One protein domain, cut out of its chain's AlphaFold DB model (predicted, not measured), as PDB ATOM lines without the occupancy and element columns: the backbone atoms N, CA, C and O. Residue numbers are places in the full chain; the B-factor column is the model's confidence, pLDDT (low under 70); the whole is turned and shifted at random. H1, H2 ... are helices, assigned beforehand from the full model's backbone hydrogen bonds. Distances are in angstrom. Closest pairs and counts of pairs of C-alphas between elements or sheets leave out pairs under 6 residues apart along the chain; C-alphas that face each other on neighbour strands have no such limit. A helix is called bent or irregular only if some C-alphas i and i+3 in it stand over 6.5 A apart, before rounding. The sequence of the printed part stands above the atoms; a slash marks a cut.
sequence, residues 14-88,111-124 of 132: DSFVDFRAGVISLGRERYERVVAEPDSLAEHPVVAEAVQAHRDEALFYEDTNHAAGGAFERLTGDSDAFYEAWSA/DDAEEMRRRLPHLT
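This is residues 14 to 88 and 111 to 124 of the 132 residues of the protein "DUF4240 domain-containing protein" of Streptomyces sp. SID2131 (UniProt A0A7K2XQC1). A loose, elongated string of helices has H1 near its middle, a cluster of short helices, H2, H3, H4, H7 and H8, towards one end, and H5 with H6 leading away from H1 to the other end. The stretch of residues 53 to 61 runs back from H4 to H5, whose first residues meet H1. The printed part has 89 residues with eight named helices, H1 to H8 in order along the chain, and no named strand; its class is all helix. It is loose, with a radius of gyration of the C-alphas of 16.6 A, and spans 50 by 27 by 25 A.

Find C-alpha 14 at (-7.059, 29.030, 10.457); from there H1, residues 14 to 25, runs 16.6 A. Next come H2, residues 28 to 36 and 12.3 A long, H3, residues 38 to 43, and H4, residues 45 to 52. Look for C-alpha 62 at (-10.202, 23.998, 17.300), where H5, residues 62 to 76, begins; it is the longest helix at 22.5 A, and irregular, with C-alphas 65 and 68 7.3 A apart. H6 is residues 81 to 88, H7 113 to 119, and H8 121 to 124, ending with C-alpha 124 at (-6.498, 47.148, 23.781).

Start at H1, which touches H2 with residues 23 to 24 alone, at a steep tilt of 53 degrees, opposite ways; the closest C-alphas, of Ile 24 and Tyr 31, are 5.6 A apart. H5 touches H1 with residues 62 to 65 alone, C-alphas 18 and 62 being closest at 4.7 A; they run the same way at a steep tilt of 69 degrees, only just short of about perpendicular. Further along H5, residues 69 to 73 alone only just touch H6, with 3 pairs of C-alphas within 8 A, the closest Gly 69 and Phe 82 at 5.9 A, about perpendicular at 88 degrees. Helix packing is mostly crossed, with no shallow tilt among these three pairs. H2 and H3 only just touch, and only at the corner by their link, with 3 pairs of C-alphas within 8 A, the closest being those of Val 34 and Leu 41 at 6.0 A. H3 touches H8, with the C-alphas of Ala 42 and Leu 123 closest at 5.2 A. H3 and H4 are close but not clearly touching, as are H7 and H8, whose closest C-alphas, of Arg 117 and Thr 124, are 5.7 A apart; H4 and H8 are near each other. In H1, H2, H4, H6 and H7 every O i to N i+4 pair is within hydrogen-bond range; H5 has 8 of 11, H3 has 0 of 2 but 3 of 3 O i to N i+3 pairs, and H8 is too short for an O i to N i+4 pair.

The two C-alphas farthest apart, of Gly 77 and Glu 114, are 52.2 A apart. Residues 89 to 110 are not printed, and C-alphas 88 and 111 are 42.5 A apart across that cut. Of the links printed whole, none is long. The mean pLDDT of the printed part is 86.8, and no printed residue is under 70.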
ATOM      1  N   ASP A  14      -7.065  30.135   9.485       76.69
ATOM      2  CA  ASP A  14      -7.059  29.030  10.457       76.69
ATOM      3  C   ASP A  14      -7.158  29.549  11.901       76.69
ATOM      4  O   ASP A  14      -8.008  29.122  12.681       76.69
ATOM      5  N   SER A  15      -6.346  30.552  12.242       78.38
ATOM      6  CA  SER A  15      -6.369  31.175  13.566       78.38
ATOM      7  C   SER A  15      -7.705  31.876  13.848       78.38
ATOM      8  O   SER A  15      -8.193  31.856  14.978       78.38
ATOM      9  N   PHE A  16      -8.347  32.448  12.829       82.31
ATOM     10  CA  PHE A  16      -9.668  33.048  12.965       82.31
ATOM     11  C   PHE A  16     -10.753  31.990  13.192       82.31
ATOM     12  O   PHE A  16     -11.643  32.180  14.025       82.31
ATOM     13  N   VAL A  17     -10.682  30.867  12.476       83.69
ATOM     14  CA  VAL A  17     -11.611  29.743  12.637       83.69
ATOM     15  C   VAL A  17     -11.539  29.175  14.056       83.69
ATOM     16  O   VAL A  17     -12.593  28.949  14.657       83.69
ATOM     17  N   ASP A  18     -10.342  29.026  14.619       85.19
ATOM     18  CA  ASP A  18     -10.141  28.540  15.989       85.19
ATOM     19  C   ASP A  18     -10.602  29.538  17.050       85.19
ATOM     20  O   ASP A  18     -11.246  29.148  18.030       85.19
ATOM     21  N   PHE A  19     -10.330  30.828  16.838       88.19
ATOM     22  CA  PHE A  19     -10.837  31.899  17.691       88.19
ATOM     23  C   PHE A  19     -12.369  31.914  17.713       88.19
ATOM     24  O   PHE A  19     -12.993  31.913  18.776       88.19
ATOM     25  N   ARG A  20     -13.001  31.871  16.534       89.19
ATOM     26  CA  ARG A  20     -14.461  31.813  16.406       89.19
ATOM     27  C   ARG A  20     -15.018  30.590  17.129       89.19
ATOM     28  O   ARG A  20     -16.016  30.708  17.840       89.19
ATOM     29  N   ALA A  21     -14.380  29.433  16.963       89.31
ATOM     30  CA  ALA A  21     -14.757  28.199  17.640       89.31
ATOM     31  C   ALA A  21     -14.721  28.364  19.164       89.31
ATOM     32  O   ALA A  21     -15.654  27.947  19.856       89.31
ATOM     33  N   GLY A  22     -13.701  29.045  19.690       90.62
ATOM     34  CA  GLY A  22     -13.625  29.310  21.115       90.62
ATOM     35  C   GLY A  22     -14.608  30.353  21.626       90.62
ATOM     36  O   GLY A  22     -15.130  30.181  22.720       90.62
ATOM     37  N   VAL A  23     -14.968  31.374  20.845       91.50
ATOM     38  CA  VAL A  23     -16.071  32.279  21.220       91.50
ATOM     39  C   VAL A  23     -17.405  31.523  21.262       91.50
ATOM     40  O   VAL A  23     -18.188  31.708  22.194       91.50
ATOM     41  N   ILE A  24     -17.658  30.628  20.300       90.88
ATOM     42  CA  ILE A  24     -18.856  29.772  20.282       90.88
ATOM     43  C   ILE A  24     -18.902  28.864  21.522       90.88
ATOM     44  O   ILE A  24     -19.977  28.659  22.094       90.88
ATOM     45  N   SER A  25     -17.753  28.353  21.979       91.06
ATOM     46  CA  SER A  25     -17.681  27.469  23.150       91.06
ATOM     47  C   SER A  25     -18.036  28.166  24.473       91.06
ATOM     48  O   SER A  25     -18.450  27.493  25.419       91.06
ATOM     49  N   LEU A  26     -17.997  29.507  24.528       91.50
ATOM     50  CA  LEU A  26     -18.479  30.297  25.675       91.50
ATOM     51  C   LEU A  26     -20.012  30.275  25.824       91.50
ATOM     52  O   LEU A  26     -20.547  30.720  26.844       91.50
ATOM     53  N   GLY A  27     -20.724  29.757  24.821       91.19
ATOM     54  CA  GLY A  27     -22.175  29.632  24.797       91.19
ATOM     55  C   GLY A  27     -22.873  30.757  24.033       91.19
ATOM     56  O   GLY A  27     -22.319  31.827  23.786       91.19
ATOM     57  N   ARG A  28     -24.138  30.503  23.670       92.31
ATOM     58  CA  ARG A  28     -24.930  31.353  22.764       92.31
ATOM     59  C   ARG A  28     -25.005  32.815  23.203       92.31
ATOM     60  O   ARG A  28     -24.711  33.686  22.403       92.31
ATOM     61  N   GLU A  29     -25.365  33.074  24.457       93.25
ATOM     62  CA  GLU A  29     -25.525  34.444  24.969       93.25
ATOM     63  C   GLU A  29     -24.219  35.245  24.865       93.25
ATOM     64  O   GLU A  29     -24.220  36.418  24.501       93.25
ATOM     65  N   ARG A  30     -23.083  34.597  25.154       91.38
ATOM     66  CA  ARG A  30     -21.763  35.223  25.052       91.38
ATOM     67  C   ARG A  30     -21.382  35.471  23.603       91.38
ATOM     68  O   ARG A  30     -20.957  36.573  23.291       91.38
ATOM     69  N   TYR A  31     -21.580  34.482  22.737       90.50
ATOM     70  CA  TYR A  31     -21.353  34.625  21.304       90.50
ATOM     71  C   TYR A  31     -22.174  35.780  20.712       90.50
ATOM     72  O   TYR A  31     -21.606  36.675  20.097       90.50
ATOM     73  N   GLU A  32     -23.486  35.812  20.959       91.81
ATOM     74  CA  GLU A  32     -24.380  36.863  20.458       91.81
ATOM     75  C   GLU A  32     -23.968  38.249  20.971       91.81
ATOM     76  O   GLU A  32     -23.952  39.211  20.202       91.81
ATOM     77  N   ARG A  33     -23.561  38.353  22.244       92.19
ATOM     78  CA  ARG A  33     -23.040  39.607  22.800       92.19
ATOM     79  C   ARG A  33     -21.741  40.042  22.122       92.19
ATOM     80  O   ARG A  33     -21.615  41.213  21.797       92.19
ATOM     81  N   VAL A  34     -20.802  39.127  21.893       90.75
ATOM     82  CA  VAL A  34     -19.509  39.431  21.253       90.75
ATOM     83  C   VAL A  34     -19.692  39.842  19.793       90.75
ATOM     84  O   VAL A  34     -19.003  40.742  19.330       90.75
ATOM     85  N   VAL A  35     -20.642  39.234  19.078       87.88
ATOM     86  CA  VAL A  35     -20.993  39.642  17.708       87.88
ATOM     87  C   VAL A  35     -21.559  41.066  17.680       87.88
ATOM     88  O   VAL A  35     -21.212  41.836  16.791       87.88
ATOM     89  N   ALA A  36     -22.400  41.435  18.651       88.62
ATOM     90  CA  ALA A  36     -22.980  42.778  18.729       88.62
ATOM     91  C   ALA A  36     -22.011  43.840  19.292       88.62
ATOM     92  O   ALA A  36     -22.087  45.008  18.922       88.62
ATOM     93  N   GLU A  37     -21.128  43.446  20.210       89.44
ATOM     94  CA  GLU A  37     -20.200  44.314  20.935       89.44
ATOM     95  C   GLU A  37     -18.866  43.569  21.142       89.44
ATOM     96  O   GLU A  37     -18.662  42.934  22.184       89.44
ATOM     97  N   PRO A  38     -17.931  43.629  20.175       88.31
ATOM     98  CA  PRO A  38     -16.675  42.876  20.242       88.31
ATOM     99  C   PRO A  38     -15.823  43.205  21.475       88.31
ATOM    100  O   PRO A  38     -15.208  42.314  22.061       88.31
ATOM    101  N   ASP A  39     -15.839  44.463  21.927       88.06
ATOM    102  CA  ASP A  39     -15.069  44.913  23.095       88.06
ATOM    103  C   ASP A  39     -15.563  44.295  24.419       88.06
ATOM    104  O   ASP A  39     -14.801  44.174  25.379       88.06
ATOM    105  N   SER A  40     -16.808  43.794  24.459       90.81
ATOM    106  CA  SER A  40     -17.357  43.078  25.620       90.81
ATOM    107  C   SER A  40     -16.600  41.790  25.955       90.81
ATOM    108  O   SER A  40     -16.672  41.293  27.083       90.81
ATOM    109  N   LEU A  41     -15.839  41.253  24.997       89.50
ATOM    110  CA  LEU A  41     -15.016  40.066  25.187       89.50
ATOM    111  C   LEU A  41     -13.955  40.271  26.282       89.50
ATOM    112  O   LEU A  41     -13.623  39.320  26.991       89.50
ATOM    113  N   ALA A  42     -13.494  41.510  26.489       87.94
ATOM    114  CA  ALA A  42     -12.554  41.873  27.552       87.94
ATOM    115  C   ALA A  42     -13.102  41.613  28.969       87.94
ATOM    116  O   ALA A  42     -12.333  41.416  29.909       87.94
ATOM    117  N   GLU A  43     -14.428  41.586  29.137       88.38
ATOM    118  CA  GLU A  43     -15.070  41.300  30.422       88.38
ATOM    119  C   GLU A  43     -15.067  39.805  30.768       88.38
ATOM    120  O   GLU A  43     -15.369  39.425  31.905       88.38
ATOM    121  N   HIS A  44     -14.784  38.929  29.799       90.25
ATOM    122  CA  HIS A  44     -14.827  37.495  30.032       90.25
ATOM    123  C   HIS A  44     -13.635  37.059  30.906       90.25
ATOM    124  O   HIS A  44     -12.491  37.353  30.555       90.25
ATOM    125  N   PRO A  45     -13.845  36.304  32.007       89.19
ATOM    126  CA  PRO A  45     -12.771  35.959  32.942       89.19
ATOM    127  C   PRO A  45     -11.567  35.272  32.290       89.19
ATOM    128  O   PRO A  45     -10.434  35.594  32.626       89.19
ATOM    129  N   VAL A  46     -11.809  34.380  31.322       88.00
ATOM    130  CA  VAL A  46     -10.746  33.682  30.568       88.00
ATOM    131  C   VAL A  46      -9.878  34.664  29.780       88.00
ATOM    132  O   VAL A  46      -8.663  34.505  29.727       88.00
ATOM    133  N   VAL A  47     -10.483  35.703  29.203       86.88
ATOM    134  CA  VAL A  47      -9.775  36.720  28.412       86.88
ATOM    135  C   VAL A  47      -8.998  37.643  29.335       86.88
ATOM    136  O   VAL A  47      -7.811  37.873  29.123       86.88
ATOM    137  N   ALA A  48      -9.633  38.109  30.411       85.88
ATOM    138  CA  ALA A  48      -8.972  38.926  31.418       85.88
ATOM    139  C   ALA A  48      -7.767  38.196  32.041       85.88
ATOM    140  O   ALA A  48      -6.693  38.780  32.161       85.88
ATOM    141  N   GLU A  49      -7.911  36.916  32.394       87.19
ATOM    142  CA  GLU A  49      -6.815  36.093  32.917       87.19
ATOM    143  C   GLU A  49      -5.688  35.931  31.893       87.19
ATOM    144  O   GLU A  49      -4.517  36.091  32.234       87.19
ATOM    145  N   ALA A  50      -6.028  35.657  30.635       85.69
ATOM    146  CA  ALA A  50      -5.052  35.497  29.566       85.69
ATOM    147  C   ALA A  50      -4.227  36.758  29.324       85.69
ATOM    148  O   ALA A  50      -3.006  36.679  29.211       85.69
ATOM    149  N   VAL A  51      -4.880  37.920  29.341       82.88
ATOM    150  CA  VAL A  51      -4.223  39.226  29.260       82.88
ATOM    151  C   VAL A  51      -3.241  39.412  30.420       82.88
ATOM    152  O   VAL A  51      -2.085  39.766  30.190       82.88
ATOM    153  N   GLN A  52      -3.656  39.121  31.660       82.00
ATOM    154  CA  GLN A  52      -2.769  39.211  32.831       82.00
ATOM    155  C   GLN A  52      -1.599  38.218  32.765       82.00
ATOM    156  O   GLN A  52      -0.510  38.499  33.259       82.00
ATOM    157  N   ALA A  53      -1.823  37.050  32.166       83.56
ATOM    158  CA  ALA A  53      -0.827  35.999  32.019       83.56
ATOM    159  C   ALA A  53       0.028  36.126  30.745       83.56
ATOM    160  O   ALA A  53       0.893  35.275  30.539       83.56
ATOM    161  N   HIS A  54      -0.207  37.145  29.907       78.56
ATOM    162  CA  HIS A  54       0.403  37.304  28.581       78.56
ATOM    163  C   HIS A  54       0.295  36.031  27.722       78.56
ATOM    164  O   HIS A  54       1.292  35.521  27.209       78.56
ATOM    165  N   ARG A  55      -0.919  35.478  27.635       79.56
ATOM    166  CA  ARG A  55      -1.246  34.299  26.824       79.56
ATOM    167  C   ARG A  55      -2.091  34.704  25.626       79.56
ATOM    168  O   ARG A  55      -3.173  35.255  25.803       79.56
ATOM    169  N   ASP A  56      -1.641  34.312  24.443       71.50
ATOM    170  CA  ASP A  56      -2.261  34.740  23.186       71.50
ATOM    171  C   ASP A  56      -3.360  33.772  22.696       71.50
ATOM    172  O   ASP A  56      -4.131  34.108  21.806       71.50
ATOM    173  N   GLU A  57      -3.490  32.589  23.312       71.50
ATOM    174  CA  GLU A  57      -4.286  31.461  22.784       71.50
ATOM    175  C   GLU A  57      -5.552  31.123  23.601       71.50
ATOM    176  O   GLU A  57      -6.145  30.057  23.463       71.50
ATOM    177  N   ALA A  58      -6.002  32.011  24.486       77.38
ATOM    178  CA  ALA A  58      -7.028  31.684  25.485       77.38
ATOM    179  C   ALA A  58      -8.421  31.323  24.939       77.38
ATOM    180  O   ALA A  58      -9.227  30.747  25.665       77.38
ATOM    181  N   LEU A  59      -8.702  31.674  23.683       82.88
ATOM    182  CA  LEU A  59      -9.960  31.382  22.991       82.88
ATOM    183  C   LEU A  59      -9.750  30.568  21.711       82.88
ATOM    184  O   LEU A  59     -10.611  30.570  20.841       82.88
ATOM    185  N   PHE A  60      -8.621  29.880  21.580       81.56
ATOM    186  CA  PHE A  60      -8.348  29.036  20.425       81.56
ATOM    187  C   PHE A  60      -8.748  27.606  20.777       81.56
ATOM    188  O   PHE A  60      -8.042  26.908  21.504       81.56
ATOM    189  N   TYR A  61      -9.935  27.199  20.321       83.25
ATOM    190  CA  TYR A  61     -10.521  25.895  20.643       83.25
ATOM    191  C   TYR A  61     -10.985  25.162  19.381       83.25
ATOM    192  O   TYR A  61     -12.189  24.958  19.187       83.25
ATOM    193  N   GLU A  62     -10.016  24.739  18.561       82.06
ATOM    194  CA  GLU A  62     -10.202  23.998  17.300       82.06
ATOM    195  C   GLU A  62     -11.204  22.840  17.441       82.06
ATOM    196  O   GLU A  62     -12.143  22.723  16.655       82.06
ATOM    197  N   ASP A  63     -11.084  22.045  18.511       84.25
ATOM    198  CA  ASP A  63     -11.937  20.880  18.787       84.25
ATOM    199  C   ASP A  63     -13.441  21.198  18.755       84.25
ATOM    200  O   ASP A  63     -14.266  20.342  18.414       84.25
ATOM    201  N   THR A  64     -13.825  22.436  19.083       85.75
ATOM    202  CA  THR A  64     -15.229  22.864  19.062       85.75
ATOM    203  C   THR A  64     -15.809  22.800  17.648       85.75
ATOM    204  O   THR A  64     -16.977  22.438  17.488       85.75
ATOM    205  N   ASN A  65     -14.998  23.051  16.612       85.31
ATOM    206  CA  ASN A  65     -15.417  22.928  15.211       85.31
ATOM    207  C   ASN A  65     -15.809  21.487  14.851       85.31
ATOM    208  O   ASN A  65     -16.674  21.267  14.004       85.31
ATOM    209  N   HIS A  66     -15.232  20.498  15.536       88.25
ATOM    210  CA  HIS A  66     -15.483  19.081  15.287       88.25
ATOM    211  C   HIS A  66     -16.606  18.492  16.151       88.25
ATOM    212  O   HIS A  66     -16.990  17.339  15.949       88.25
ATOM    213  N   ALA A  67     -17.188  19.257  17.081       90.62
ATOM    214  CA  ALA A  67     -18.187  18.746  18.019       90.62
ATOM    215  C   ALA A  67     -19.428  18.155  17.320       90.62
ATOM    216  O   ALA A  67     -19.912  17.090  17.717       90.62
ATOM    217  N   ALA A  68     -19.922  18.818  16.269       89.81
ATOM    218  CA  ALA A  68     -21.075  18.358  15.495       89.81
ATOM    219  C   ALA A  68     -20.755  17.089  14.689       89.81
ATOM    220  O   ALA A  68     -21.483  16.101  14.796       89.81
ATOM    221  N   GLY A  69     -19.635  17.086  13.957       90.75
ATOM    222  CA  GLY A  69     -19.174  15.923  13.195       90.75
ATOM    223  C   GLY A  69     -18.912  14.710  14.092       90.75
ATOM    224  O   GLY A  69     -19.399  13.620  13.813       90.75
ATOM    225  N   GLY A  70     -18.257  14.906  15.238       92.69
ATOM    226  CA  GLY A  70     -18.025  13.833  16.205       92.69
ATOM    227  C   GLY A  70     -19.310  13.321  16.866       92.69
ATOM    228  O   GLY A  70     -19.414  12.141  17.199       92.69
ATOM    229  N   ALA A  71     -20.320  14.173  17.076       93.31
ATOM    230  CA  ALA A  71     -21.634  13.720  17.539       93.31
ATOM    231  C   ALA A  71     -22.367  12.902  16.470       93.31
ATOM    232  O   ALA A  71     -22.970  11.882  16.802       93.31
ATOM    233  N   PHE A  72     -22.280  13.328  15.210       93.19
ATOM    234  CA  PHE A  72     -22.819  12.598  14.073       93.19
ATOM    235  C   PHE A  72     -22.162  11.224  13.939       93.19
ATOM    236  O   PHE A  72     -22.869  10.222  13.960       93.19
ATOM    237  N   GLU A  73     -20.830  11.160  13.940       95.31
ATOM    238  CA  GLU A  73     -20.066   9.910  13.883       95.31
ATOM    239  C   GLU A  73     -20.470   8.942  15.005       95.31
ATOM    240  O   GLU A  73     -20.695   7.762  14.758       95.31
ATOM    241  N   ARG A  74     -20.656   9.422  16.244       95.50
ATOM    242  CA  ARG A  74     -21.121   8.561  17.348       95.50
ATOM    243  C   ARG A  74     -22.512   7.962  17.119       95.50
ATOM    244  O   ARG A  74     -22.817   6.924  17.704       95.50
ATOM    245  N   LEU A  75     -23.365   8.623  16.337       94.94
ATOM    246  CA  LEU A  75     -24.726   8.173  16.042       94.94
ATOM    247  C   LEU A  75     -24.795   7.289  14.792       94.94
ATOM    248  O   LEU A  75     -25.599   6.358  14.758       94.94
ATOM    249  N   THR A  76     -23.984   7.579  13.775       93.75
ATOM    250  CA  THR A  76     -24.052   6.945  12.448       93.75
ATOM    251  C   THR A  76     -22.935   5.936  12.197       93.75
ATOM    252  O   THR A  76     -23.108   5.027  11.390       93.75
ATOM    253  N   GLY A  77     -21.807   6.076  12.896       93.88
ATOM    254  CA  GLY A  77     -20.564   5.348  12.642       93.88
ATOM    255  C   GLY A  77     -19.773   5.856  11.433       93.88
ATOM    256  O   GLY A  77     -18.846   5.171  11.012       93.88
ATOM    257  N   ASP A  78     -20.145   7.005  10.861       89.81
ATOM    258  CA  ASP A  78     -19.563   7.534   9.626       89.81
ATOM    259  C   ASP A  78     -19.352   9.050   9.749       89.81
ATOM    260  O   ASP A  78     -20.310   9.826   9.725       89.81
ATOM    261  N   SER A  79     -18.098   9.473   9.922       83.44
ATOM    262  CA  SER A  79     -17.718  10.889   9.965       83.44
ATOM    263  C   SER A  79     -17.750  11.550   8.588       83.44
ATOM    264  O   SER A  79     -18.053  12.738   8.486       83.44
ATOM    265  N   ASP A  80     -17.455  10.795   7.530       87.69
ATOM    266  CA  ASP A  80     -17.298  11.318   6.171       87.69
ATOM    267  C   ASP A  80     -18.661  11.702   5.582       87.69
ATOM    268  O   ASP A  80     -18.783  12.681   4.843       87.69
ATOM    269  N   ALA A  81     -19.720  11.002   5.998       91.88
ATOM    270  CA  ALA A  81     -21.095  11.317   5.629       91.88
ATOM    271  C   ALA A  81     -21.654  12.598   6.284       91.88
ATOM    272  O   ALA A  81     -22.731  13.050   5.890       91.88
ATOM    273  N   PHE A  82     -20.967  13.202   7.265       90.69
ATOM    274  CA  PHE A  82     -21.489  14.367   7.993       90.69
ATOM    275  C   PHE A  82     -21.771  15.559   7.075       90.69
ATOM    276  O   PHE A  82     -22.875  16.101   7.095       90.69
ATOM    277  N   TYR A  83     -20.799  15.966   6.254       87.50
ATOM    278  CA  TYR A  83     -20.938  17.152   5.403       87.50
ATOM    279  C   TYR A  83     -21.953  16.944   4.274       87.50
ATOM    280  O   TYR A  83     -22.719  17.855   3.961       87.50
ATOM    281  N   GLU A  84     -22.004  15.737   3.708       90.31
ATOM    282  CA  GLU A  84     -23.027  15.326   2.739       90.31
ATOM    283  C   GLU A  84     -24.432  15.427   3.357       90.31
ATOM    284  O   GLU A  84     -25.327  16.060   2.794       90.31
ATOM    285  N   ALA A  85     -24.616  14.872   4.560       89.62
ATOM    286  CA  ALA A  85     -25.885  14.923   5.279       89.62
ATOM    287  C   ALA A  85     -26.276  16.355   5.680       89.62
ATOM    288  O   ALA A  85     -27.443  16.726   5.563       89.62
ATOM    289  N   TRP A  86     -25.313  17.170   6.118       86.06
ATOM    290  CA  TRP A  86     -25.522  18.577   6.461       86.06
ATOM    291  C   TRP A  86     -25.960  19.407   5.248       86.06
ATOM    292  O   TRP A  86     -26.913  20.186   5.334       86.06
ATOM    293  N   SER A  87     -25.305  19.194   4.105       86.19
ATOM    294  CA  SER A  87     -25.643  19.830   2.828       86.19
ATOM    295  C   SER A  87     -27.041  19.433   2.346       86.19
ATOM    296  O   SER A  87     -27.810  20.279   1.905       86.19
ATOM    297  N   ALA A  88     -27.419  18.160   2.495       88.06
ATOM    298  CA  ALA A  88     -28.757  17.688   2.145       88.06
ATOM    299  C   ALA A  88     -29.856  18.197   3.100       88.06
ATOM    300  O   ALA A  88     -31.003  18.358   2.683       88.06
ATOM    301  N   ASP A 111      -2.551  47.580  12.957       77.44
ATOM    302  CA  ASP A 111      -1.352  48.056  13.647       77.44
ATOM    303  C   ASP A 111      -1.467  49.528  14.114       77.44
ATOM    304  O   ASP A 111      -0.607  49.996  14.869       77.44
ATOM    305  N   ASP A 112      -2.542  50.251  13.760       83.19
ATOM    306  CA  ASP A 112      -2.854  51.571  14.318       83.19
ATOM    307  C   ASP A 112      -3.383  51.442  15.755       83.19
ATOM    308  O   ASP A 112      -4.568  51.238  16.034       83.19
ATOM    309  N   ALA A 113      -2.461  51.599  16.702       82.12
ATOM    310  CA  ALA A 113      -2.746  51.543  18.127       82.12
ATOM    311  C   ALA A 113      -3.766  52.598  18.600       82.12
ATOM    312  O   ALA A 113      -4.478  52.345  19.572       82.12
ATOM    313  N   GLU A 114      -3.841  53.780  17.979       84.12
ATOM    314  CA  GLU A 114      -4.810  54.809  18.379       84.12
ATOM    315  C   GLU A 114      -6.220  54.459  17.906       84.12
ATOM    316  O   GLU A 114      -7.166  54.549  18.695       84.12
ATOM    317  N   GLU A 115      -6.358  53.990  16.666       83.69
ATOM    318  CA  GLU A 115      -7.639  53.521  16.126       83.69
ATOM    319  C   GLU A 115      -8.148  52.294  16.897       83.69
ATOM    320  O   GLU A 115      -9.315  52.244  17.298       83.69
ATOM    321  N   MET A 116      -7.252  51.359  17.224       84.62
ATOM    322  CA  MET A 116      -7.568  50.194  18.052       84.62
ATOM    323  C   MET A 116      -8.029  50.593  19.463       84.62
ATOM    324  O   MET A 116      -9.034  50.066  19.942       84.62
ATOM    325  N   ARG A 117      -7.385  51.577  20.115       84.62
ATOM    326  CA  ARG A 117      -7.855  52.120  21.410       84.62
ATOM    327  C   ARG A 117      -9.210  52.809  21.311       84.62
ATOM    328  O   ARG A 117      -9.964  52.794  22.281       84.62
ATOM    329  N   ARG A 118      -9.516  53.441  20.177       84.62
ATOM    330  CA  ARG A 118     -10.790  54.136  19.959       84.62
ATOM    331  C   ARG A 118     -11.950  53.159  19.781       84.62
ATOM    332  O   ARG A 118     -13.033  53.433  20.294       84.62
ATOM    333  N   ARG A 119     -11.734  52.058  19.056       83.38
ATOM    334  CA  ARG A 119     -12.778  51.067  18.743       83.38
ATOM    335  C   ARG A 119     -12.933  49.979  19.799       83.38
ATOM    336  O   ARG A 119     -14.057  49.600  20.102       83.38
ATOM    337  N   LEU A 120     -11.821  49.491  20.347       84.75
ATOM    338  CA  LEU A 120     -11.776  48.366  21.285       84.75
ATOM    339  C   LEU A 120     -11.020  48.757  22.567       84.75
ATOM    340  O   LEU A 120      -9.959  48.193  22.868       84.75
ATOM    341  N   PRO A 121     -11.484  49.787  23.298       85.38
ATOM    342  CA  PRO A 121     -10.760  50.341  24.440       85.38
ATOM    343  C   PRO A 121     -10.490  49.314  25.546       85.38
ATOM    344  O   PRO A 121      -9.426  49.366  26.173       85.38
ATOM    345  N   HIS A 122     -11.408  48.376  25.798       83.19
ATOM    346  CA  HIS A 122     -11.254  47.391  26.867       83.19
ATOM    347  C   HIS A 122     -10.304  46.250  26.490       83.19
ATOM    348  O   HIS A 122      -9.522  45.815  27.339       83.19
ATOM    349  N   LEU A 123     -10.308  45.806  25.231       80.12
ATOM    350  CA  LEU A 123      -9.372  44.788  24.739       80.12
ATOM    351  C   LEU A 123      -7.945  45.326  24.572       80.12
ATOM    352  O   LEU A 123      -6.974  44.604  24.792       80.12
ATOM    353  N   THR A 124      -7.798  46.592  24.188       78.06
ATOM    354  CA  THR A 124      -6.498  47.148  23.781       78.06
ATOM    355  C   THR A 124      -5.778  47.909  24.888       78.06
ATOM    356  O   THR A 124      -4.545  47.944  24.902       78.06
TER     357      THR A 124